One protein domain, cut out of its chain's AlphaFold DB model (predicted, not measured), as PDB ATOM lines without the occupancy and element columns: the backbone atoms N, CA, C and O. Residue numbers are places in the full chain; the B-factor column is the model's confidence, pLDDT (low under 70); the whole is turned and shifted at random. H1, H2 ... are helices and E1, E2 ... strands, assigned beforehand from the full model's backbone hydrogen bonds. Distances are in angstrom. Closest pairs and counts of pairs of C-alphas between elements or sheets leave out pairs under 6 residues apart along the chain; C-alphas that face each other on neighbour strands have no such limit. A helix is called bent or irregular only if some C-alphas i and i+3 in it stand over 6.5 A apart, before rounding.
ATOM      1  N   GLU A 109       6.222  31.277   4.897       89.06
ATOM      2  CA  GLU A 109       7.389  31.638   5.701       89.06
ATOM      3  C   GLU A 109       8.658  31.249   4.944       89.06
ATOM      4  O   GLU A 109       8.835  30.114   4.502       89.06
ATOM      5  N   PHE A 110       9.552  32.214   4.805       86.38
ATOM      6  CA  PHE A 110      10.764  32.115   4.023       86.38
ATOM      7  C   PHE A 110      11.961  32.432   4.908       86.38
ATOM      8  O   PHE A 110      12.001  33.437   5.623       86.38
ATOM      9  N   HIS A 111      12.963  31.563   4.860       86.88
ATOM     10  CA  HIS A 111      14.163  31.729   5.664       86.88
ATOM     11  C   HIS A 111      15.155  32.641   4.951       86.88
ATOM     12  O   HIS A 111      15.449  32.460   3.769       86.88
ATOM     13  N   ILE A 112      15.699  33.616   5.677       88.06
ATOM     14  CA  ILE A 112      16.801  34.443   5.186       88.06
ATOM     15  C   ILE A 112      17.908  34.446   6.234       88.06
ATOM     16  O   ILE A 112      17.666  34.620   7.430       88.06
ATOM     17  N   GLU A 113      19.143  34.280   5.779       81.06
ATOM     18  CA  GLU A 113      20.307  34.238   6.654       81.06
ATOM     19  C   GLU A 113      21.127  35.507   6.510       81.06
ATOM     20  O   GLU A 113      21.556  35.861   5.415       81.06
ATOM     21  N   LEU A 114      21.393  36.172   7.633       83.12
ATOM     22  CA  LEU A 114      22.276  37.340   7.690       83.12
ATOM     23  C   LEU A 114      23.668  37.001   8.246       83.12
ATOM     24  O   LEU A 114      24.530  37.871   8.299       83.12
ATOM     25  N   GLY A 115      23.905  35.747   8.651       73.69
ATOM     26  CA  GLY A 115      25.168  35.314   9.265       73.69
ATOM     27  C   GLY A 115      26.376  35.356   8.324       73.69
ATOM     28  O   GLY A 115      27.502  35.473   8.787       73.69
ATOM     29  N   HIS A 116      26.145  35.326   7.009       79.94
ATOM     30  CA  HIS A 116      27.194  35.471   5.998       79.94
ATOM     31  C   HIS A 116      27.696  36.916   5.841       79.94
ATOM     32  O   HIS A 116      28.668  37.157   5.124       79.94
ATOM     33  N   LEU A 117      27.018  37.896   6.449       85.69
ATOM     34  CA  LEU A 117      27.426  39.290   6.348       85.69
ATOM     35  C   LEU A 117      28.698  39.540   7.171       85.69
ATOM     36  O   LEU A 117      28.804  39.059   8.301       85.69
ATOM     37  N   PRO A 118      29.642  40.348   6.655       89.19
ATOM     38  CA  PRO A 118      30.814  40.760   7.412       89.19
ATOM     39  C   PRO A 118      30.459  41.333   8.788       89.19
ATOM     40  O   PRO A 118      29.514  42.117   8.925       89.19
ATOM     41  N   LYS A 119      31.282  41.017   9.798       88.44
ATOM     42  CA  LYS A 119      31.100  41.468  11.192       88.44
ATOM     43  C   LYS A 119      30.846  42.977  11.293       88.44
ATOM     44  O   LYS A 119      29.986  43.405  12.057       88.44
ATOM     45  N   TRP A 120      31.556  43.780  10.498       90.31
ATOM     46  CA  TRP A 120      31.414  45.237  10.499       90.31
ATOM     47  C   TRP A 120      30.030  45.711  10.023       90.31
ATOM     48  O   TRP A 120      29.529  46.697  10.558       90.31
ATOM     49  N   ILE A 121      29.372  45.002   9.092       89.06
ATOM     50  CA  ILE A 121      28.001  45.322   8.652       89.06
ATOM     51  C   ILE A 121      27.025  45.086   9.797       89.06
ATOM     52  O   ILE A 121      26.164  45.921  10.065       89.06
ATOM     53  N   LEU A 122      27.168  43.955  10.488       85.81
ATOM     54  CA  LEU A 122      26.296  43.599  11.603       85.81
ATOM     55  C   LEU A 122      26.466  44.577  12.774       85.81
ATOM     56  O   LEU A 122      25.471  45.048  13.320       85.81
ATOM     57  N   LEU A 123      27.707  44.951  13.104       87.19
ATOM     58  CA  LEU A 123      28.004  45.985  14.101       87.19
ATOM     59  C   LEU A 123      27.414  47.341  13.705       87.19
ATOM     60  O   LEU A 123      26.793  48.013  14.527       87.19
ATOM     61  N   LEU A 124      27.551  47.736  12.438       87.44
ATOM     62  CA  LEU A 124      26.977  48.982  11.946       87.44
ATOM     63  C   LEU A 124      25.442  48.954  12.028       87.44
ATOM     64  O   LEU A 124      24.840  49.896  12.536       87.44
ATOM     65  N   ALA A 125      24.797  47.854  11.630       85.62
ATOM     66  CA  ALA A 125      23.348  47.686  11.729       85.62
ATOM     67  C   ALA A 125      22.833  47.840  13.173       85.62
ATOM     68  O   ALA A 125      21.760  48.404  13.388       85.62
ATOM     69  N   GLN A 126      23.614  47.417  14.173       83.94
ATOM     70  CA  GLN A 126      23.276  47.626  15.583       83.94
ATOM     71  C   GLN A 126      23.241  49.110  15.985       83.94
ATOM     72  O   GLN A 126      22.424  49.476  16.833       83.94
ATOM     73  N   GLN A 127      24.044  49.965  15.347       85.56
ATOM     74  CA  GLN A 127      24.122  51.409  15.618       85.56
ATOM     75  C   GLN A 127      23.169  52.249  14.749       85.56
ATOM     76  O   GLN A 127      22.801  53.364  15.120       85.56
ATOM     77  N   LEU A 128      22.742  51.728  13.596       83.06
ATOM     78  CA  LEU A 128      21.914  52.462  12.638       83.06
ATOM     79  C   LEU A 128      20.420  52.512  13.005       83.06
ATOM     80  O   LEU A 128      19.880  51.707  13.771       83.06
ATOM     81  N   ARG A 129      19.727  53.493  12.414       75.88
ATOM     82  CA  ARG A 129      18.261  53.619  12.472       75.88
ATOM     83  C   ARG A 129      17.578  52.601  11.550       75.88
ATOM     84  O   ARG A 129      18.215  52.002  10.687       75.88
ATOM     85  N   GLY A 130      16.271  52.423  11.746       79.00
ATOM     86  CA  GLY A 130      15.499  51.325  11.158       79.00
ATOM     87  C   GLY A 130      15.567  51.211   9.633       79.00
ATOM     88  O   GLY A 130      15.629  50.095   9.144       79.00
ATOM     89  N   GLU A 131      15.631  52.315   8.883       84.69
ATOM     90  CA  GLU A 131      15.615  52.294   7.406       84.69
ATOM     91  C   GLU A 131      16.809  51.550   6.789       84.69
ATOM     92  O   GLU A 131      16.633  50.717   5.902       84.69
ATOM     93  N   ALA A 132      18.028  51.783   7.281       86.81
ATOM     94  CA  ALA A 132      19.212  51.110   6.747       86.81
ATOM     95  C   ALA A 132      19.205  49.605   7.059       86.81
ATOM     96  O   ALA A 132      19.588  48.782   6.229       86.81
ATOM     97  N   VAL A 133      18.723  49.236   8.249       90.31
ATOM     98  CA  VAL A 133      18.586  47.827   8.644       90.31
ATOM     99  C   VAL A 133      17.469  47.144   7.853       90.31
ATOM    100  O   VAL A 133      17.631  46.006   7.419       90.31
ATOM    101  N   ALA A 134      16.366  47.854   7.611       92.81
ATOM    102  CA  ALA A 134      15.272  47.408   6.758       92.81
ATOM    103  C   ALA A 134      15.772  47.101   5.341       92.81
ATOM    104  O   ALA A 134      15.466  46.041   4.803       92.81
ATOM    105  N   LEU A 135      16.595  47.988   4.772       93.88
ATOM    106  CA  LEU A 135      17.190  47.799   3.454       93.88
ATOM    107  C   LEU A 135      18.112  46.576   3.397       93.88
ATOM    108  O   LEU A 135      18.028  45.799   2.447       93.88
ATOM    109  N   LEU A 136      18.949  46.374   4.419       92.38
ATOM    110  CA  LEU A 136      19.819  45.199   4.519       92.38
ATOM    111  C   LEU A 136      19.009  43.897   4.478       92.38
ATOM    112  O   LEU A 136      19.303  42.996   3.692       92.38
ATOM    113  N   GLY A 137      17.969  43.810   5.308       93.00
ATOM    114  CA  GLY A 137      17.107  42.637   5.349       93.00
ATOM    115  C   GLY A 137      16.289  42.448   4.073       93.00
ATOM    116  O   GLY A 137      16.159  41.323   3.598       93.00
ATOM    117  N   ALA A 138      15.800  43.534   3.470       95.69
ATOM    118  CA  ALA A 138      15.102  43.498   2.189       95.69
ATOM    119  C   ALA A 138      16.007  43.002   1.050       95.69
ATOM    120  O   ALA A 138      15.581  42.173   0.251       95.69
ATOM    121  N   ALA A 139      17.262  43.452   0.992       95.38
ATOM    122  CA  ALA A 139      18.222  42.997  -0.010       95.38
ATOM    123  C   ALA A 139      18.566  41.511   0.165       95.38
ATOM    124  O   ALA A 139      18.547  40.763  -0.812       95.38
ATOM    125  N   ALA A 140      18.803  41.061   1.402       93.88
ATOM    126  CA  ALA A 140      19.025  39.645   1.699       93.88
ATOM    127  C   ALA A 140      17.808  38.783   1.321       93.88
ATOM    128  O   ALA A 140      17.962  37.733   0.697       93.88
ATOM    129  N   PHE A 141      16.601  39.265   1.626       95.44
ATOM    130  CA  PHE A 141      15.348  38.620   1.248       95.44
ATOM    131  C   PHE A 141      15.189  38.499  -0.269       95.44
ATOM    132  O   PHE A 141      14.978  37.403  -0.783       95.44
ATOM    133  N   VAL A 142      15.365  39.597  -1.010       96.12
ATOM    134  CA  VAL A 142      15.266  39.593  -2.480       96.12
ATOM    135  C   VAL A 142      16.332  38.695  -3.109       96.12
ATOM    136  O   VAL A 142      16.032  37.982  -4.070       96.12
ATOM    137  N   ARG A 143      17.554  38.680  -2.563       94.38
ATOM    138  CA  ARG A 143      18.645  37.811  -3.025       94.38
ATOM    139  C   ARG A 143      18.282  36.341  -2.872       94.38
ATOM    140  O   ARG A 143      18.410  35.577  -3.829       94.38
ATOM    141  N   ALA A 144      17.809  35.952  -1.692       92.94
ATOM    142  CA  ALA A 144      17.419  34.578  -1.409       92.94
ATOM    143  C   ALA A 144      16.231  34.141  -2.291       92.94
ATOM    144  O   ALA A 144      16.326  33.121  -2.973       92.94
ATOM    145  N   MET A 145      15.194  34.980  -2.426       93.56
ATOM    146  CA  MET A 145      14.066  34.758  -3.351       93.56
ATOM    147  C   MET A 145      14.488  34.655  -4.827       93.56
ATOM    148  O   MET A 145      13.799  34.042  -5.642       93.56
ATOM    149  N   SER A 146      15.616  35.264  -5.197       93.38
ATOM    150  CA  SER A 146      16.133  35.260  -6.571       93.38
ATOM    151  C   SER A 146      17.132  34.130  -6.843       93.38
ATOM    152  O   SER A 146      17.683  34.071  -7.941       93.38
ATOM    153  N   GLY A 147      17.345  33.208  -5.897       91.19
ATOM    154  CA  GLY A 147      18.299  32.105  -6.044       91.19
ATOM    155  C   GLY A 147      19.756  32.568  -5.979       91.19
ATOM    156  O   GLY A 147      20.591  32.081  -6.733       91.19
ATOM    157  N   GLY A 148      20.053  33.558  -5.133       88.38
ATOM    158  CA  GLY A 148      21.416  34.033  -4.887       88.38
ATOM    159  C   GLY A 148      21.945  35.071  -5.880       88.38
ATOM    160  O   GLY A 148      23.070  35.533  -5.692       88.38
ATOM    161  N   GLN A 149      21.147  35.460  -6.882       90.38
ATOM    162  CA  GLN A 149      21.503  36.490  -7.864       90.38
ATOM    163  C   GLN A 149      21.850  37.834  -7.214       90.38
ATOM    164  O   GLN A 149      21.364  38.164  -6.130       90.38
ATOM    165  N   GLU A 150      22.676  38.612  -7.913       94.12
ATOM    166  CA  GLU A 150      22.984  39.984  -7.523       94.12
ATOM    167  C   GLU A 150      21.698  40.819  -7.413       94.12
ATOM    168  O   GLU A 150      20.774  40.690  -8.220       94.12
ATOM    169  N   VAL A 151      21.638  41.655  -6.376       96.75
ATOM    170  CA  VAL A 151      20.518  42.561  -6.125       96.75
ATOM    171  C   VAL A 151      21.017  43.984  -6.290       96.75
ATOM    172  O   VAL A 151      21.849  44.453  -5.517       96.75
ATOM    173  N   HIS A 152      20.467  44.687  -7.271       97.38
ATOM    174  CA  HIS A 152      20.703  46.111  -7.447       97.38
ATOM    175  C   HIS A 152      19.798  46.899  -6.508       97.38
ATOM    176  O   HIS A 152      18.617  46.579  -6.354       97.38
ATOM    177  N   VAL A 153      20.346  47.940  -5.889       97.31
ATOM    178  CA  VAL A 153      19.641  48.750  -4.898       97.31
ATOM    179  C   VAL A 153      19.793  50.224  -5.241       97.31
ATOM    180  O   VAL A 153      20.905  50.712  -5.422       97.31
ATOM    181  N   LEU A 154      18.670  50.939  -5.277       97.19
ATOM    182  CA  LEU A 154      18.621  52.393  -5.383       97.19
ATOM    183  C   LEU A 154      17.889  52.960  -4.152       97.19
ATOM    184  O   LEU A 154      16.660  52.866  -4.085       97.19
ATOM    185  N   PRO A 155      18.610  53.500  -3.155       95.12
ATOM    186  CA  PRO A 155      18.001  54.023  -1.935       95.12
ATOM    187  C   PRO A 155      17.388  55.417  -2.144       95.12
ATOM    188  O   PRO A 155      17.853  56.194  -2.973       95.12
ATOM    189  N   SER A 156      16.381  55.753  -1.333       93.75
ATOM    190  CA  SER A 156      15.753  57.080  -1.213       93.75
ATOM    191  C   SER A 156      15.314  57.702  -2.546       93.75
ATOM    192  O   SER A 156      15.740  58.790  -2.938       93.75
ATOM    193  N   VAL A 157      14.424  57.012  -3.259       96.38
ATOM    194  CA  VAL A 157      13.904  57.487  -4.546       96.38
ATOM    195  C   VAL A 157      12.760  58.471  -4.316       96.38
ATOM    196  O   VAL A 157      11.763  58.160  -3.663       96.38
ATOM    197  N   ARG A 158      12.877  59.668  -4.901       96.00
ATOM    198  CA  ARG A 158      11.835  60.703  -4.867       96.00
ATOM    199  C   ARG A 158      11.338  60.992  -6.275       96.00
ATOM    200  O   ARG A 158      12.083  61.488  -7.114       96.00
ATOM    201  N   LEU A 159      10.064  60.718  -6.519       93.44
ATOM    202  CA  LEU A 159       9.394  61.024  -7.779       93.44
ATOM    203  C   LEU A 159       8.588  62.308  -7.594       93.44
ATOM    204  O   LEU A 159       7.591  62.307  -6.878       93.44
ATOM    205  N   ALA A 160       9.037  63.403  -8.210       87.88
ATOM    206  CA  ALA A 160       8.493  64.745  -7.972       87.88
ATOM    207  C   ALA A 160       7.026  64.910  -8.411       87.88
ATOM    208  O   ALA A 160       6.260  65.622  -7.766       87.88
ATOM    209  N   SER A 161       6.631  64.252  -9.504       89.62
ATOM    210  CA  SER A 161       5.270  64.301 -10.039       89.62
ATOM    211  C   SER A 161       4.936  62.966 -10.686       89.62
ATOM    212  O   SER A 161       5.464  62.615 -11.737       89.62
ATOM    213  N   THR A 162       4.067  62.207 -10.035       92.31
ATOM    214  CA  THR A 162       3.571  60.917 -10.514       92.31
ATOM    215  C   THR A 162       2.055  60.896 -10.408       92.31
ATOM    216  O   THR A 162       1.468  61.515  -9.512       92.31
ATOM    217  N   ARG A 163       1.423  60.227 -11.373       93.88
ATOM    218  CA  ARG A 163      -0.025  60.131 -11.500       93.88
ATOM    219  C   ARG A 163      -0.424  58.685 -11.752       93.88
ATOM    220  O   ARG A 163       0.095  58.056 -12.667       93.88
ATOM    221  N   PHE A 164      -1.371  58.184 -10.969       95.38
ATOM    222  CA  PHE A 164      -1.921  56.838 -11.132       95.38
ATOM    223  C   PHE A 164      -3.340  56.754 -10.570       95.38
ATOM    224  O   PHE A 164      -3.728  57.523  -9.682       95.38
ATOM    225  N   ALA A 165      -4.119  55.818 -11.107       96.19
ATOM    226  CA  ALA A 165      -5.460  55.509 -10.632       96.19
ATOM    227  C   ALA A 165      -5.421  54.375  -9.597       96.19
ATOM    228  O   ALA A 165      -4.643  53.428  -9.724       96.19
ATOM    229  N   PHE A 166      -6.276  54.461  -8.585       97.50
ATOM    230  CA  PHE A 166      -6.400  53.444  -7.548       97.50
ATOM    231  C   PHE A 166      -7.820  53.416  -6.977       97.50
ATOM    232  O   PHE A 166      -8.565  54.388  -7.091       97.50
ATOM    233  N   ARG A 167      -8.169  52.317  -6.319       97.69
ATOM    234  CA  ARG A 167      -9.342  52.192  -5.453       97.69
ATOM    235  C   ARG A 167      -8.875  51.844  -4.039       97.69
ATOM    236  O   ARG A 167      -8.087  50.910  -3.893       97.69
ATOM    237  N   PRO A 168      -9.302  52.572  -2.995       97.25
ATOM    238  CA  PRO A 168      -9.025  52.198  -1.611       97.25
ATOM    239  C   PRO A 168      -9.499  50.776  -1.290       97.25
ATOM    240  O   PRO A 168      -8.732  49.996  -0.730       97.25
ATOM    241  N   THR A 169     -10.721  50.446  -1.711       96.94
ATOM    242  CA  THR A 169     -11.416  49.164  -1.516       96.94
ATOM    243  C   THR A 169     -12.209  48.801  -2.771       96.94
ATOM    244  O   THR A 169     -12.331  49.625  -3.676       96.94
ATOM    245  N   GLU A 170     -12.777  47.597  -2.833       95.62
ATOM    246  CA  GLU A 170     -13.716  47.237  -3.913       95.62
ATOM    247  C   GLU A 170     -14.982  48.098  -3.932       95.62
ATOM    248  O   GLU A 170     -15.533  48.354  -4.999       95.62
ATOM    249  N   ALA A 171     -15.445  48.524  -2.754       95.44
ATOM    250  CA  ALA A 171     -16.671  49.301  -2.596       95.44
ATOM    251  C   ALA A 171     -16.482  50.788  -2.939       95.44
ATOM    252  O   ALA A 171     -17.456  51.507  -3.136       95.44
ATOM    253  N   ALA A 172     -15.237  51.264  -2.987       96.12
ATOM    254  CA  ALA A 172     -14.929  52.658  -3.251       96.12
ATOM    255  C   ALA A 172     -14.828  52.966  -4.752       96.12
ATOM    256  O   ALA A 172     -14.297  52.187  -5.551       96.12
ATOM    257  N   ASP A 173     -15.233  54.183  -5.110       95.25
ATOM    258  CA  ASP A 173     -14.980  54.749  -6.430       95.25
ATOM    259  C   ASP A 173     -13.476  54.793  -6.765       95.25
ATOM    260  O   ASP A 173     -12.615  54.839  -5.877       95.25
ATOM    261  N   PRO A 174     -13.108  54.795  -8.059       96.31
ATOM    262  CA  PRO A 174     -11.731  55.020  -8.457       96.31
ATOM    263  C   PRO A 174     -11.312  56.477  -8.224       96.31
ATOM    264  O   PRO A 174     -11.978  57.426  -8.634       96.31
ATOM    265  N   TYR A 175     -10.129  56.652  -7.642       96.56
ATOM    266  CA  TYR A 175      -9.492  57.946  -7.433       96.56
ATOM    267  C   TYR A 175      -8.206  58.051  -8.242       96.56
ATOM    268  O   TYR A 175      -7.572  57.064  -8.609       96.56
ATOM    269  N   THR A 176      -7.790  59.288  -8.500       95.00
ATOM    270  CA  THR A 176      -6.486  59.588  -9.091       95.00
ATOM    271  C   THR A 176      -5.605  60.235  -8.040       95.00
ATOM    272  O   THR A 176      -5.955  61.287  -7.497       95.00
ATOM    273  N   TYR A 177      -4.451  59.630  -7.790       94.81
ATOM    274  CA  TYR A 177      -3.360  60.286  -7.090       94.81
ATOM    275  C   TYR A 177      -2.566  61.136  -8.085       94.81
ATOM    276  O   TYR A 177      -2.289  60.678  -9.194       94.81
ATOM    277  N   TRP A 178      -2.185  62.353  -7.694       93.31
ATOM    278  CA  TRP A 178      -1.236  63.166  -8.449       93.31
ATOM    279  C   TRP A 178      -0.357  64.010  -7.523       93.31
ATOM    280  O   TRP A 178      -0.814  64.987  -6.930       93.31
ATOM    281  N   GLY A 179       0.915  63.642  -7.388       92.00
ATOM    282  CA  GLY A 179       1.850  64.366  -6.530       92.00
ATOM    283  C   GLY A 179       3.206  63.686  -6.386       92.00
ATOM    284  O   GLY A 179       3.583  62.856  -7.210       92.00
ATOM    285  N   GLN A 180       3.925  64.064  -5.329       92.06
ATOM    286  CA  GLN A 180       5.235  63.512  -5.006       92.06
ATOM    287  C   GLN A 180       5.123  62.195  -4.233       92.06
ATOM    288  O   GLN A 180       4.499  62.145  -3.170       92.06
ATOM    289  N   VAL A 181       5.829  61.170  -4.709       94.44
ATOM    290  CA  VAL A 181       5.974  59.884  -4.017       94.44
ATOM    291  C   VAL A 181       7.418  59.699  -3.570       94.44
ATOM    292  O   VAL A 181       8.355  59.950  -4.327       94.44
ATOM    293  N   GLU A 182       7.576  59.267  -2.324       94.81
ATOM    294  CA  GLU A 182       8.857  58.903  -1.720       94.81
ATOM    295  C   GLU A 182       8.870  57.390  -1.505       94.81
ATOM    296  O   GLU A 182       7.920  56.840  -0.939       94.81
ATOM    297  N   ILE A 183       9.929  56.745  -1.991       96.50
ATOM    298  CA  ILE A 183      10.164  55.306  -1.919       96.50
ATOM    299  C   ILE A 183      11.483  55.105  -1.172       96.50
ATOM    300  O   ILE A 183      12.516  55.628  -1.597       96.50
ATOM    301  N   ASP A 184      11.463  54.340  -0.081       96.44
ATOM    302  CA  ASP A 184      12.641  54.198   0.784       96.44
ATOM    303  C   ASP A 184      13.788  53.490   0.063       96.44
ATOM    304  O   ASP A 184      14.947  53.893   0.184       96.44
ATOM    305  N   ALA A 185      13.472  52.481  -0.750       97.69
ATOM    306  CA  ALA A 185      14.406  51.917  -1.715       97.69
ATOM    307  C   ALA A 185      13.695  51.217  -2.875       97.69
ATOM    308  O   ALA A 185      12.601  50.670  -2.735       97.69
ATOM    309  N   VAL A 186      14.371  51.169  -4.017       98.31
ATOM    310  CA  VAL A 186      14.033  50.290  -5.134       98.31
ATOM    311  C   VAL A 186      15.054  49.162  -5.173       98.31
ATOM    312  O   VAL A 186      16.256  49.419  -5.130       98.31
ATOM    313  N   LEU A 187      14.580  47.919  -5.251       98.38
ATOM    314  CA  LEU A 187      15.435  46.741  -5.395       98.38
ATOM    315  C   LEU A 187      15.132  46.044  -6.722       98.38
ATOM    316  O   LEU A 187      13.972  45.937  -7.125       98.38
ATOM    317  N   GLY A 188      16.172  45.564  -7.396       96.81
ATOM    318  CA  GLY A 188      16.076  44.884  -8.682       96.81
ATOM    319  C   GLY A 188      16.894  43.600  -8.702       96.81
ATOM    320  O   GLY A 188      18.085  43.617  -8.416       96.81
ATOM    321  N   ALA A 189      16.240  42.499  -9.064       93.62
ATOM    322  CA  ALA A 189      16.869  41.225  -9.413       93.62
ATOM    323  C   ALA A 189      16.068  40.618 -10.582       93.62
ATOM    324  O   ALA A 189      15.884  41.281 -11.602       93.62
ATOM    325  N   LYS A 190      15.458  39.433 -10.420       92.62
ATOM    326  CA  LYS A 190      14.496  38.880 -11.405       92.62
ATOM    327  C   LYS A 190      13.235  39.734 -11.583       92.62
ATOM    328  O   LYS A 190      12.531  39.612 -12.582       92.62
ATOM    329  N   ARG A 191      12.900  40.539 -10.572       96.75
ATOM    330  CA  ARG A 191      11.712  41.397 -10.493       96.75
ATOM    331  C   ARG A 191      12.108  42.751  -9.908       96.75
ATOM    332  O   ARG A 191      13.172  42.872  -9.297       96.75
ATOM    333  N   LEU A 192      11.241  43.742 -10.090       98.00
ATOM    334  CA  LEU A 192      11.370  45.062  -9.478       98.00
ATOM    335  C   LEU A 192      10.555  45.121  -8.191       98.00
ATOM    336  O   LEU A 192       9.405  44.680  -8.173       98.00
ATOM    337  N   TYR A 193      11.135  45.705  -7.149       98.50
ATOM    338  CA  TYR A 193      10.515  45.850  -5.840       98.50
ATOM    339  C   TYR A 193      10.557  47.306  -5.383       98.50
ATOM    340  O   TYR A 193      11.570  47.984  -5.558       98.50
ATOM    341  N   ALA A 194       9.474  47.766  -4.761       98.38
ATOM    342  CA  ALA A 194       9.429  49.044  -4.056       98.38
ATOM    343  C   ALA A 194       9.341  48.768  -2.553       98.38
ATOM    344  O   ALA A 194       8.357  48.182  -2.100       98.38
ATOM    345  N   LEU A 195      10.375  49.164  -1.809       98.31
ATOM    346  CA  LEU A 195      10.473  48.976  -0.366       98.31
ATOM    347  C   LEU A 195       9.883  50.172   0.384       98.31
ATOM    348  O   LEU A 195      10.243  51.318   0.120       98.31
ATOM    349  N   GLU A 196       9.047  49.864   1.371       96.75
ATOM    350  CA  GLU A 196       8.657  50.763   2.453       96.75
ATOM    351  C   GLU A 196       9.178  50.198   3.786       96.75
ATOM    352  O   GLU A 196       8.880  49.061   4.166       96.75
ATOM    353  N   ALA A 197       9.974  50.981   4.503       93.88
ATOM    354  CA  ALA A 197      10.595  50.620   5.765       93.88
ATOM    355  C   ALA A 197       9.848  51.268   6.935       93.88
ATOM    356  O   ALA A 197       9.587  52.471   6.949       93.88
ATOM    357  N   LYS A 198       9.532  50.486   7.970       92.06
ATOM    358  CA  LYS A 198       8.897  50.985   9.196       92.06
ATOM    359  C   LYS A 198       9.656  50.557  10.438       92.06
ATOM    360  O   LYS A 198      10.110  49.425  10.571       92.06
ATOM    361  N   SER A 199       9.785  51.498  11.368       85.69
ATOM    362  CA  SER A 199      10.397  51.257  12.673       85.69
ATOM    363  C   SER A 199       9.322  50.964  13.720       85.69
ATOM    364  O   SER A 199       8.321  51.671  13.807       85.69
ATOM    365  N   GLY A 200       9.562  49.959  14.557       79.31
ATOM    366  CA  GLY A 200       8.655  49.509  15.610       79.31
ATOM    367  C   GLY A 200       7.562  48.554  15.123       79.31
ATOM    368  O   GLY A 200       7.549  48.118  13.976       79.31
ATOM    369  N   LYS A 201       6.633  48.229  16.028       70.25
ATOM    370  CA  LYS A 201       5.447  47.392  15.762       70.25
ATOM    371  C   LYS A 201       4.282  48.235  15.239       70.25
ATOM    372  O   LYS A 201       3.199  48.229  15.810       70.25
ATOM    373  N   GLN A 202       4.551  49.070  14.242       81.81
ATOM    374  CA  GLN A 202       3.532  49.958  13.686       81.81
ATOM    375  C   GLN A 202       2.649  49.199  12.701       81.81
ATOM    376  O   GLN A 202       3.145  48.386  11.920       81.81
ATOM    377  N   HIS A 203       1.355  49.506  12.702       90.38
ATOM    378  CA  HIS A 203       0.439  49.026  11.678       90.38
ATOM    379  C   HIS A 203       0.441  49.999  10.504       90.38
ATOM    380  O   HIS A 203       0.041  51.155  10.644       90.38
ATOM    381  N   LEU A 204       0.875  49.526   9.338       93.88
ATOM    382  CA  LEU A 204       1.062  50.354   8.151       93.88
ATOM    383  C   LEU A 204      -0.176  50.318   7.260       93.88
ATOM    384  O   LEU A 204      -0.598  49.247   6.836       93.88
ATOM    385  N   LEU A 205      -0.729  51.474   6.905       95.75
ATOM    386  CA  LEU A 205      -1.816  51.529   5.932       95.75
ATOM    387  C   LEU A 205      -1.308  51.126   4.542       95.75
ATOM    388  O   LEU A 205      -0.341  51.688   4.022       95.75
ATOM    389  N   LYS A 206      -2.003  50.173   3.913       96.94
ATOM    390  CA  LYS A 206      -1.609  49.534   2.645       96.94
ATOM    391  C   LYS A 206      -1.356  50.530   1.517       96.94
ATOM    392  O   LYS A 206      -0.468  50.306   0.695       96.94
ATOM    393  N   TYR A 207      -2.089  51.649   1.487       96.25
ATOM    394  CA  TYR A 207      -1.938  52.657   0.433       96.25
ATOM    395  C   TYR A 207      -0.517  53.233   0.383       96.25
ATOM    396  O   TYR A 207      -0.054  53.597  -0.694       96.25
ATOM    397  N   LYS A 208       0.193  53.295   1.521       94.44
ATOM    398  CA  LYS A 208       1.554  53.836   1.583       94.44
ATOM    399  C   LYS A 208       2.517  52.992   0.750       94.44
ATOM    400  O   LYS A 208       3.265  53.545  -0.046       94.44
ATOM    401  N   VAL A 209       2.419  51.668   0.865       96.31
ATOM    402  CA  VAL A 209       3.237  50.729   0.083       96.31
ATOM    403  C   VAL A 209       2.745  50.647  -1.364       96.31
ATOM    404  O   VAL A 209       3.543  50.653  -2.303       96.31
ATOM    405  N   ALA A 210       1.422  50.621  -1.564       97.44
ATOM    406  CA  ALA A 210       0.826  50.545  -2.895       97.44
ATOM    407  C   ALA A 210       1.219  51.741  -3.775       97.44
ATOM    408  O   ALA A 210       1.537  51.555  -4.945       97.44
ATOM    409  N   PHE A 211       1.242  52.960  -3.228       97.06
ATOM    410  CA  PHE A 211       1.569  54.172  -3.988       97.06
ATOM    411  C   PHE A 211       3.025  54.184  -4.456       97.06
ATOM    412  O   PHE A 211       3.284  54.575  -5.593       97.06
ATOM    413  N   SER A 212       3.957  53.700  -3.631       97.44
ATOM    414  CA  SER A 212       5.361  53.518  -4.012       97.44
ATOM    415  C   SER A 212       5.498  52.563  -5.200       97.44
ATOM    416  O   SER A 212       6.156  52.885  -6.191       97.44
ATOM    417  N   ALA A 213       4.809  51.418  -5.150       98.12
ATOM    418  CA  ALA A 213       4.826  50.444  -6.236       98.12
ATOM    419  C   ALA A 213       4.133  50.962  -7.511       98.12
ATOM    420  O   ALA A 213       4.670  50.800  -8.603       98.12
ATOM    421  N   LEU A 214       2.977  51.624  -7.385       97.69
ATOM    422  CA  LEU A 214       2.226  52.190  -8.514       97.69
ATOM    423  C   LEU A 214       2.992  53.302  -9.221       97.69
ATOM    424  O   LEU A 214       3.057  53.317 -10.450       97.69
ATOM    425  N   ALA A 215       3.599  54.211  -8.459       96.94
ATOM    426  CA  ALA A 215       4.398  55.286  -9.021       96.94
ATOM    427  C   ALA A 215       5.579  54.740  -9.826       96.94
ATOM    428  O   ALA A 215       5.805  55.176 -10.955       96.94
ATOM    429  N   LEU A 216       6.296  53.759  -9.274       97.19
ATOM    430  CA  LEU A 216       7.432  53.148  -9.953       97.19
ATOM    431  C   LEU A 216       7.001  52.327 -11.177       97.19
ATOM    432  O   LEU A 216       7.645  52.416 -12.221       97.19
ATOM    433  N   ALA A 217       5.898  51.579 -11.081       97.38
ATOM    434  CA  ALA A 217       5.354  50.812 -12.201       97.38
ATOM    435  C   ALA A 217       4.948  51.720 -13.367       97.38
ATOM    436  O   ALA A 217       5.225  51.392 -14.519       97.38
ATOM    437  N   GLY A 218       4.349  52.880 -13.074       95.44
ATOM    438  CA  GLY A 218       4.016  53.890 -14.078       95.44
ATOM    439  C   GLY A 218       5.249  54.480 -14.766       95.44
ATOM    440  O   GLY A 218       5.260  54.605 -15.984       95.44
ATOM    441  N   VAL A 219       6.310  54.787 -14.009       95.00
ATOM    442  CA  VAL A 219       7.558  55.348 -14.564       95.00
ATOM    443  C   VAL A 219       8.311  54.329 -15.420       95.00
ATOM    444  O   VAL A 219       8.784  54.660 -16.501       95.00
ATOM    445  N   LEU A 220       8.428  53.086 -14.948       95.25
ATOM    446  CA  LEU A 220       9.227  52.056 -15.615       95.25
ATOM    447  C   LEU A 220       8.443  51.242 -16.647       95.25
ATOM    448  O   LEU A 220       9.040  50.426 -17.345       95.25
ATOM    449  N   SER A 221       7.120  51.421 -16.719       94.94
ATOM    450  CA  SER A 221       6.223  50.604 -17.546       94.94
ATOM    451  C   SER A 221       6.429  49.095 -17.335       94.94
ATOM    452  O   SER A 221       6.351  48.297 -18.266       94.94
ATOM    453  N   LYS A 222       6.691  48.685 -16.087       95.88
ATOM    454  CA  LYS A 222       6.896  47.287 -15.681       95.88
ATOM    455  C   LYS A 222       6.151  46.972 -14.383       95.88
ATOM    456  O   LYS A 222       5.954  47.877 -13.575       95.88
ATOM    457  N   PRO A 223       5.758  45.708 -14.143       97.12
ATOM    458  CA  PRO A 223       5.223  45.309 -12.851       97.12
ATOM    459  C   PRO A 223       6.229  45.552 -11.720       97.12
ATOM    460  O   PRO A 223       7.400  45.187 -11.836       97.12
ATOM    461  N   VAL A 224       5.757  46.133 -10.620       98.31
ATOM    462  CA  VAL A 224       6.538  46.393  -9.408       98.31
ATOM    463  C   VAL A 224       5.882  45.692  -8.231       98.31
ATOM    464  O   VAL A 224       4.693  45.857  -7.957       98.31
ATOM    465  N   HIS A 225       6.676  44.901  -7.523       98.38
ATOM    466  CA  HIS A 225       6.252  44.139  -6.363       98.38
ATOM    467  C   HIS A 225       6.394  44.990  -5.093       98.38
ATOM    468  O   HIS A 225       7.504  45.417  -4.764       98.38
ATOM    469  N   PRO A 226       5.302  45.262  -4.363       98.25
ATOM    470  CA  PRO A 226       5.382  46.010  -3.119       98.25
ATOM    471  C   PRO A 226       6.073  45.162  -2.042       98.25
ATOM    472  O   PRO A 226       5.749  43.986  -1.855       98.25
ATOM    473  N   LEU A 227       7.029  45.762  -1.342       97.81
ATOM    474  CA  LEU A 227       7.825  45.132  -0.297       97.81
ATOM    475  C   LEU A 227       7.760  46.013   0.951       97.81
ATOM    476  O   LEU A 227       7.900  47.232   0.867       97.81
ATOM    477  N   VAL A 228       7.555  45.409   2.115       96.38
ATOM    478  CA  VAL A 228       7.596  46.124   3.396       96.38
ATOM    479  C   VAL A 228       8.601  45.466   4.324       96.38
ATOM    480  O   VAL A 228       8.713  44.240   4.350       96.38
ATOM    481  N   ALA A 229       9.331  46.274   5.087       95.44
ATOM    482  CA  ALA A 229      10.227  45.793   6.129       95.44
ATOM    483  C   ALA A 229       9.949  46.507   7.455       95.44
ATOM    484  O   ALA A 229      10.081  47.727   7.564       95.44
ATOM    485  N   PHE A 230       9.591  45.733   8.474       93.62
ATOM    486  CA  PHE A 230       9.422  46.192   9.847       93.62
ATOM    487  C   PHE A 230      10.690  45.905  10.644       93.62
ATOM    488  O   PHE A 230      11.190  44.779  10.646       93.62
ATOM    489  N   VAL A 231      11.191  46.913  11.351       92.06
ATOM    490  CA  VAL A 231      12.381  46.806  12.196       92.06
ATOM    491  C   VAL A 231      12.018  47.179  13.620       92.06
ATOM    492  O   VAL A 231      11.711  48.335  13.907       92.06
ATOM    493  N   SER A 232      12.086  46.222  14.540       90.31
ATOM    494  CA  SER A 232      11.889  46.459  15.968       90.31
ATOM    495  C   SER A 232      13.154  46.141  16.761       90.31
ATOM    496  O   SER A 232      13.995  45.341  16.354       90.31
ATOM    497  N   ARG A 233      13.315  46.813  17.903       86.94
ATOM    498  CA  ARG A 233      14.386  46.538  18.863       86.94
ATOM    499  C   ARG A 233      13.760  45.943  20.116       86.94
ATOM    500  O   ARG A 233      12.939  46.591  20.757       86.94
ATOM    501  N   GLU A 234      14.143  44.720  20.453       81.81
ATOM    502  CA  GLU A 234      13.628  43.978  21.603       81.81
ATOM    503  C   GLU A 234      14.807  43.452  22.424       81.81
ATOM    504  O   GLU A 234      15.623  42.681  21.923       81.81
ATOM    505  N   LYS A 235      14.920  43.884  23.689       80.88
ATOM    506  CA  LYS A 235      15.979  43.447  24.625       80.88
ATOM    507  C   LYS A 235      17.398  43.529  24.025       80.88
ATOM    508  O   LYS A 235      18.188  42.599  24.142       80.88
ATOM    509  N   GLY A 236      17.699  44.628  23.327       77.31
ATOM    510  CA  GLY A 236      19.002  44.858  22.686       77.31
ATOM    511  C   GLY A 236      19.225  44.120  21.360       77.31
ATOM    512  O   GLY A 236      20.241  44.345  20.711       77.31
ATOM    513  N   ARG A 237      18.279  43.288  20.910       84.25
ATOM    514  CA  ARG A 237      18.333  42.607  19.609       84.25
ATOM    515  C   ARG A 237      17.479  43.338  18.586       84.25
ATOM    516  O   ARG A 237      16.439  43.900  18.928       84.25
ATOM    517  N   ILE A 238      17.910  43.317  17.328       88.31
ATOM    518  CA  ILE A 238      17.107  43.840  16.223       88.31
ATOM    519  C   ILE A 238      16.332  42.683  15.609       88.31
ATOM    520  O   ILE A 238      16.925  41.704  15.157       88.31
ATOM    521  N   ARG A 239      15.010  42.815  15.585       90.19
ATOM    522  CA  ARG A 239      14.118  41.944  14.835       90.19
ATOM    523  C   ARG A 239      13.724  42.638  13.543       90.19
ATOM    524  O   ARG A 239      13.322  43.801  13.549       90.19
ATOM    525  N   LEU A 240      13.830  41.903  12.451       91.69
ATOM    526  CA  LEU A 240      13.497  42.347  11.115       91.69
ATOM    527  C   LEU A 240      12.441  41.409  10.541       91.69
ATOM    528  O   LEU A 240      12.617  40.194  10.557       91.69
ATOM    529  N   ILE A 241      11.341  41.974  10.058       93.62
ATOM    530  CA  ILE A 241      10.277  41.238   9.377       93.62
ATOM    531  C   ILE A 241      10.124  41.844   7.990       93.62
ATOM    532  O   ILE A 241       9.757  43.011   7.878       93.62
ATOM    533  N   VAL A 242      10.398  41.069   6.945       95.25
ATOM    534  CA  VAL A 242      10.207  41.483   5.548       95.25
ATOM    535  C   VAL A 242       9.006  40.746   4.995       95.25
ATOM    536  O   VAL A 242       8.879  39.544   5.206       95.25
ATOM    537  N   MET A 243       8.130  41.453   4.288       95.81
ATOM    538  CA  MET A 243       6.981  40.856   3.618       95.81
ATOM    539  C   MET A 243       6.933  41.299   2.164       95.81
ATOM    540  O   MET A 243       6.880  42.495   1.864       95.81
ATOM    541  N   LEU A 244       6.897  40.318   1.267       96.81
ATOM    542  CA  LEU A 244       6.508  40.506  -0.120       96.81
ATOM    543  C   LEU A 244       4.987  40.526  -0.203       96.81
ATOM    544  O   LEU A 244       4.322  39.585   0.238       96.81
ATOM    545  N   LEU A 245       4.443  41.578  -0.799       96.69
ATOM    546  CA  LEU A 245       3.006  41.768  -0.903       96.69
ATOM    547  C   LEU A 245       2.507  41.447  -2.318       96.69
ATOM    548  O   LEU A 245       3.214  41.623  -3.314       96.69
ATOM    549  N   THR A 246       1.260  40.988  -2.408       95.62
ATOM    550  CA  THR A 246       0.553  40.724  -3.669       95.62
ATOM    551  C   THR A 246      -0.818  41.397  -3.668       95.62
ATOM    552  O   THR A 246      -1.389  41.552  -2.591       95.62
ATOM    553  N   PRO A 247      -1.369  41.779  -4.835       96.44
ATOM    554  CA  PRO A 247      -0.786  41.651  -6.179       96.44
ATOM    555  C   PRO A 247       0.351  42.662  -6.451       96.44
ATOM    556  O   PRO A 247       0.500  43.635  -5.716       96.44
ATOM    557  N   PRO A 248       1.184  42.456  -7.491       97.44
ATOM    558  CA  PRO A 248       2.106  43.492  -7.946       97.44
ATOM    559  C   PRO A 248       1.344  44.671  -8.558       97.44
ATOM    560  O   PRO A 248       0.324  44.483  -9.229       97.44
ATOM    561  N   ALA A 249       1.877  45.881  -8.394       97.12
ATOM    562  CA  ALA A 249       1.414  47.042  -9.140       97.12
ATOM    563  C   ALA A 249       1.826  46.883 -10.605       97.12
ATOM    564  O   ALA A 249       2.992  46.633 -10.901       97.12
ATOM    565  N   LYS A 250       0.877  47.010 -11.530       94.69
ATOM    566  CA  LYS A 250       1.132  46.939 -12.972       94.69
ATOM    567  C   LYS A 250       0.959  48.331 -13.590       94.69
ATOM    568  O   LYS A 250       0.155  49.106 -13.071       94.69
ATOM    569  N   PRO A 251       1.658  48.650 -14.692       84.69
ATOM    570  CA  PRO A 251       1.333  49.816 -15.511       84.69
ATOM    571  C   PRO A 251      -0.117  49.655 -15.983       84.69
ATOM    572  O   PRO A 251      -0.453  48.664 -16.630       84.69
ATOM    573  N   ALA A 252      -1.000  50.533 -15.522       76.19
ATOM    574  CA  ALA A 252      -2.431  50.253 -15.502       76.19
ATOM    575  C   ALA A 252      -3.165  50.611 -16.805       76.19
ATOM    576  O   ALA A 252      -2.970  51.697 -17.346       76.19
ATOM    577  N   ALA A 253      -4.099  49.729 -17.189       68.62
ATOM    578  CA  ALA A 253      -5.337  50.043 -17.916       68.62
ATOM    579  C   ALA A 253      -6.553  50.180 -16.962       68.62
ATOM    580  O   ALA A 253      -7.525  50.849 -17.297       68.62
ATOM    581  N   GLU A 254      -6.480  49.606 -15.749       90.00
ATOM    582  CA  GLU A 254      -7.533  49.642 -14.719       90.00
ATOM    583  C   GLU A 254      -6.999  50.122 -13.351       90.00
ATOM    584  O   GLU A 254      -5.828  49.888 -13.033       90.00
ATOM    585  N   PRO A 255      -7.827  50.761 -12.500       95.12
ATOM    586  CA  PRO A 255      -7.417  51.211 -11.168       95.12
ATOM    587  C   PRO A 255      -6.981  50.065 -10.241       95.12
ATOM    588  O   PRO A 255      -7.698  49.086 -10.052       95.12
ATOM    589  N   TYR A 256      -5.832  50.224  -9.581       97.12
ATOM    590  CA  TYR A 256      -5.322  49.247  -8.613       97.12
ATOM    591  C   TYR A 256      -6.122  49.267  -7.302       97.12
ATOM    592  O   TYR A 256      -6.232  50.322  -6.674       97.12
ATOM    593  N   VAL A 257      -6.629  48.116  -6.846       97.62
ATOM    594  CA  VAL A 257      -7.373  48.016  -5.577       97.62
ATOM    595  C   VAL A 257      -6.419  47.774  -4.403       97.62
ATOM    596  O   VAL A 257      -5.810  46.711  -4.286       97.62
ATOM    597  N   VAL A 258      -6.300  48.759  -3.513       97.62
ATOM    598  CA  VAL A 258      -5.357  48.759  -2.384       97.62
ATOM    599  C   VAL A 258      -5.712  47.704  -1.333       97.62
ATOM    600  O   VAL A 258      -4.814  47.032  -0.830       97.62
ATOM    601  N   GLU A 259      -6.996  47.524  -1.025       96.38
ATOM    602  CA  GLU A 259      -7.504  46.531  -0.063       96.38
ATOM    603  C   GLU A 259      -7.026  45.099  -0.360       96.38
ATOM    604  O   GLU A 259      -6.717  44.347   0.568       96.38
ATOM    605  N   ARG A 260      -6.879  44.745  -1.650       95.88
ATOM    606  CA  ARG A 260      -6.395  43.425  -2.097       95.88
ATOM    607  C   ARG A 260      -4.942  43.144  -1.718       95.88
ATOM    608  O   ARG A 260      -4.523  41.992  -1.785       95.88
ATOM    609  N   LEU A 261      -4.169  44.172  -1.363       95.81
ATOM    610  CA  LEU A 261      -2.765  44.019  -1.010       95.81
ATOM    611  C   LEU A 261      -2.635  43.160   0.256       95.81
ATOM    612  O   LEU A 261      -3.148  43.535   1.308       95.81
ATOM    613  N   ARG A 262      -1.944  42.025   0.168       94.69
ATOM    614  CA  ARG A 262      -1.753  41.083   1.280       94.69
ATOM    615  C   ARG A 262      -0.351  40.469   1.276       94.69
ATOM    616  O   ARG A 262       0.222  40.326   0.190       94.69
ATOM    617  N   PRO A 263       0.202  40.099   2.444       94.44
ATOM    618  CA  PRO A 263       1.438  39.328   2.509       94.44
ATOM    619  C   PRO A 263       1.293  38.007   1.751       94.44
ATOM    620  O   PRO A 263       0.308  37.293   1.919       94.44
ATOM    621  N   ALA A 264       2.262  37.705   0.891       94.12
ATOM    622  CA  ALA A 264       2.355  36.425   0.189       94.12
ATOM    623  C   ALA A 264       3.534  35.600   0.697       94.12
ATOM    624  O   ALA A 264       3.388  34.409   0.939       94.12
ATOM    625  N   VAL A 265       4.676  36.259   0.903       94.38
ATOM    626  CA  VAL A 265       5.883  35.646   1.460       94.38
ATOM    627  C   VAL A 265       6.404  36.540   2.575       94.38
ATOM    628  O   VAL A 265       6.425  37.767   2.423       94.38
ATOM    629  N   LYS A 266       6.833  35.944   3.681       94.62
ATOM    630  CA  LYS A 266       7.334  36.636   4.869       94.62
ATOM    631  C   LYS A 266       8.640  36.009   5.324       94.62
ATOM    632  O   LYS A 266       8.800  34.805   5.254       94.62
ATOM    633  N   ALA A 267       9.559  36.827   5.814       93.75
ATOM    634  CA  ALA A 267      10.753  36.367   6.506       93.75
ATOM    635  C   ALA A 267      10.909  37.124   7.820       93.75
ATOM    636  O   ALA A 267      10.771  38.349   7.852       93.75
ATOM    637  N   SER A 268      11.226  36.409   8.900       92.25
ATOM    638  CA  SER A 268      11.511  36.989  10.213       92.25
ATOM    639  C   SER A 268      12.928  36.632  10.642       92.25
ATOM    640  O   SER A 268      13.256  35.463  10.807       92.25
ATOM    641  N   VAL A 269      13.751  37.646  10.900       89.69
ATOM    642  CA  VAL A 269      15.145  37.486  11.322       89.69
ATOM    643  C   VAL A 269      15.394  38.214  12.623       89.69
ATOM    644  O   VAL A 269      14.958  39.347  12.820       89.69
ATOM    645  N   LEU A 270      16.169  37.579  13.491       88.31
ATOM    646  CA  LEU A 270      16.838  38.249  14.591       88.31
ATOM    647  C   LEU A 270      18.291  38.462  14.189       88.31
ATOM    648  O   LEU A 270      19.000  37.497  13.905       88.31
ATOM    649  N   LEU A 271      18.733  39.718  14.145       84.12
ATOM    650  CA  LEU A 271      20.142  40.002  13.906       84.12
ATOM    651  C   LEU A 271      20.957  39.405  15.066       84.12
ATOM    652  O   LEU A 271      20.578  39.593  16.231       84.12
ATOM    653  N   PRO A 272      22.058  38.692  14.769       74.88
ATOM    654  CA  PRO A 272      22.906  38.114  15.800       74.88
ATOM    655  C   PRO A 272      23.477  39.215  16.696       74.88
ATOM    656  O   PRO A 272      23.711  40.347  16.262       74.88
TER     657      PRO A 272
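This is residues 109 to 272 of the 275 residues of an uncharacterized protein of Candidatus Bathyarchaeota archaeon (UniProt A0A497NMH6). One strongly twisted sheet of six strands has a helix on each face, H2 on one and H3 on the other, and it curls round both; the bent hairpin of E1 and E2 folds round H3 and reaches to one end of the long axis, while the small helix H1 sits at the other end, off the sheet. The 15-residue link from E5 to E6 swings out to the E1 side of the sheet, where its residues 256 to 257 pair in parallel with residues 166 to 167 of E1, before the chain returns as the edge strand E6. The printed part has 164 residues with three named helices and six named strands, in the order H1, H2, E1, E2, E3, H3, E4, E5, E6; the mixed sheet runs E1, E2, E3, E4, E5, E6, with E3 and E4 parallel and the other neighbours antiparallel. The class is mixed, helices and strands, and the whole is compact, with a radius of gyration of the C-alphas of 15.8 A, and elongated, with spans of 49 by 31 by 30 A.

H1, residues 119 to 127, is close to but not clearly touching H2, residues 130 to 145; the closest C-alphas, those of Ala 125 and Val 133, are 5.7 A apart, and the helices run opposite ways at a steep tilt of 43 degrees. E1, residues 152 to 167, and E2, residues 175 to 188, form an antiparallel hairpin, with N 154 and O 186 2.9 A apart. E1 bends by 91 degrees at residue 160 and E2 by 85 degrees at residue 179. E3, residues 192 to 199, is antiparallel to E2, with N 193 and O 187 2.8 A apart; E1, E2 and E3 are a meander, each strand the antiparallel neighbour of the one before. H3, residues 206 to 220, leads to E4, residues 224 to 234, which is parallel to E3, with N 227 and O 194 2.9 A apart. E3, H3 and E4 are a strand-helix-strand unit, two parallel neighbour strands with a helix between, and its crossover is right-handed. E5, residues 237 to 246, pairs with E4 through N 230 and O 241, 2.8 A, and E6, residues 262 to 270, with E5 through N 242 and O 267, 2.9 A; E4, E5 and E6 are a second meander. H2 and H3 are on opposite faces of the sheet, in three layers, helices on both faces, and are apart. The closest C-alphas of H2 and E4 are those of Ala 134 and Ala 229, 5.3 A; those of H3 and E1 are Thr 162 and Ala 215, 5.9 A. H1 is only just not on the sheet, with 4 pairs of C-alphas within 10 A. Every O i to N i+4 pair is within hydrogen-bond range in H1 and H2, and 10 of 11 are in H3.

H1 begins with C-alpha 119 at (31.100, 41.468, 11.192) and is 12.9 A long from first to last C-alpha; H2 measures 22.1 A. E1 is 30.7 A long and ends with C-alpha 167 at (-9.342, 52.192, -5.453); E2 measures 28.7 A and E3 23.0 A. H3 is 21.4 A long, E4 31.9 A and E5 29.4 A. E6 measures 23.0 A, bends by 67 degrees at residue 265 and ends with C-alpha 270 at (16.838, 38.249, 14.591).

The two C-alphas farthest apart are those of Lys 119 and Asp 173, 51.1 A. The printed part has no cut, and the link from E5 to E6 is the long one. The mean pLDDT of the printed part is 92.2, and residue 253 is under 70.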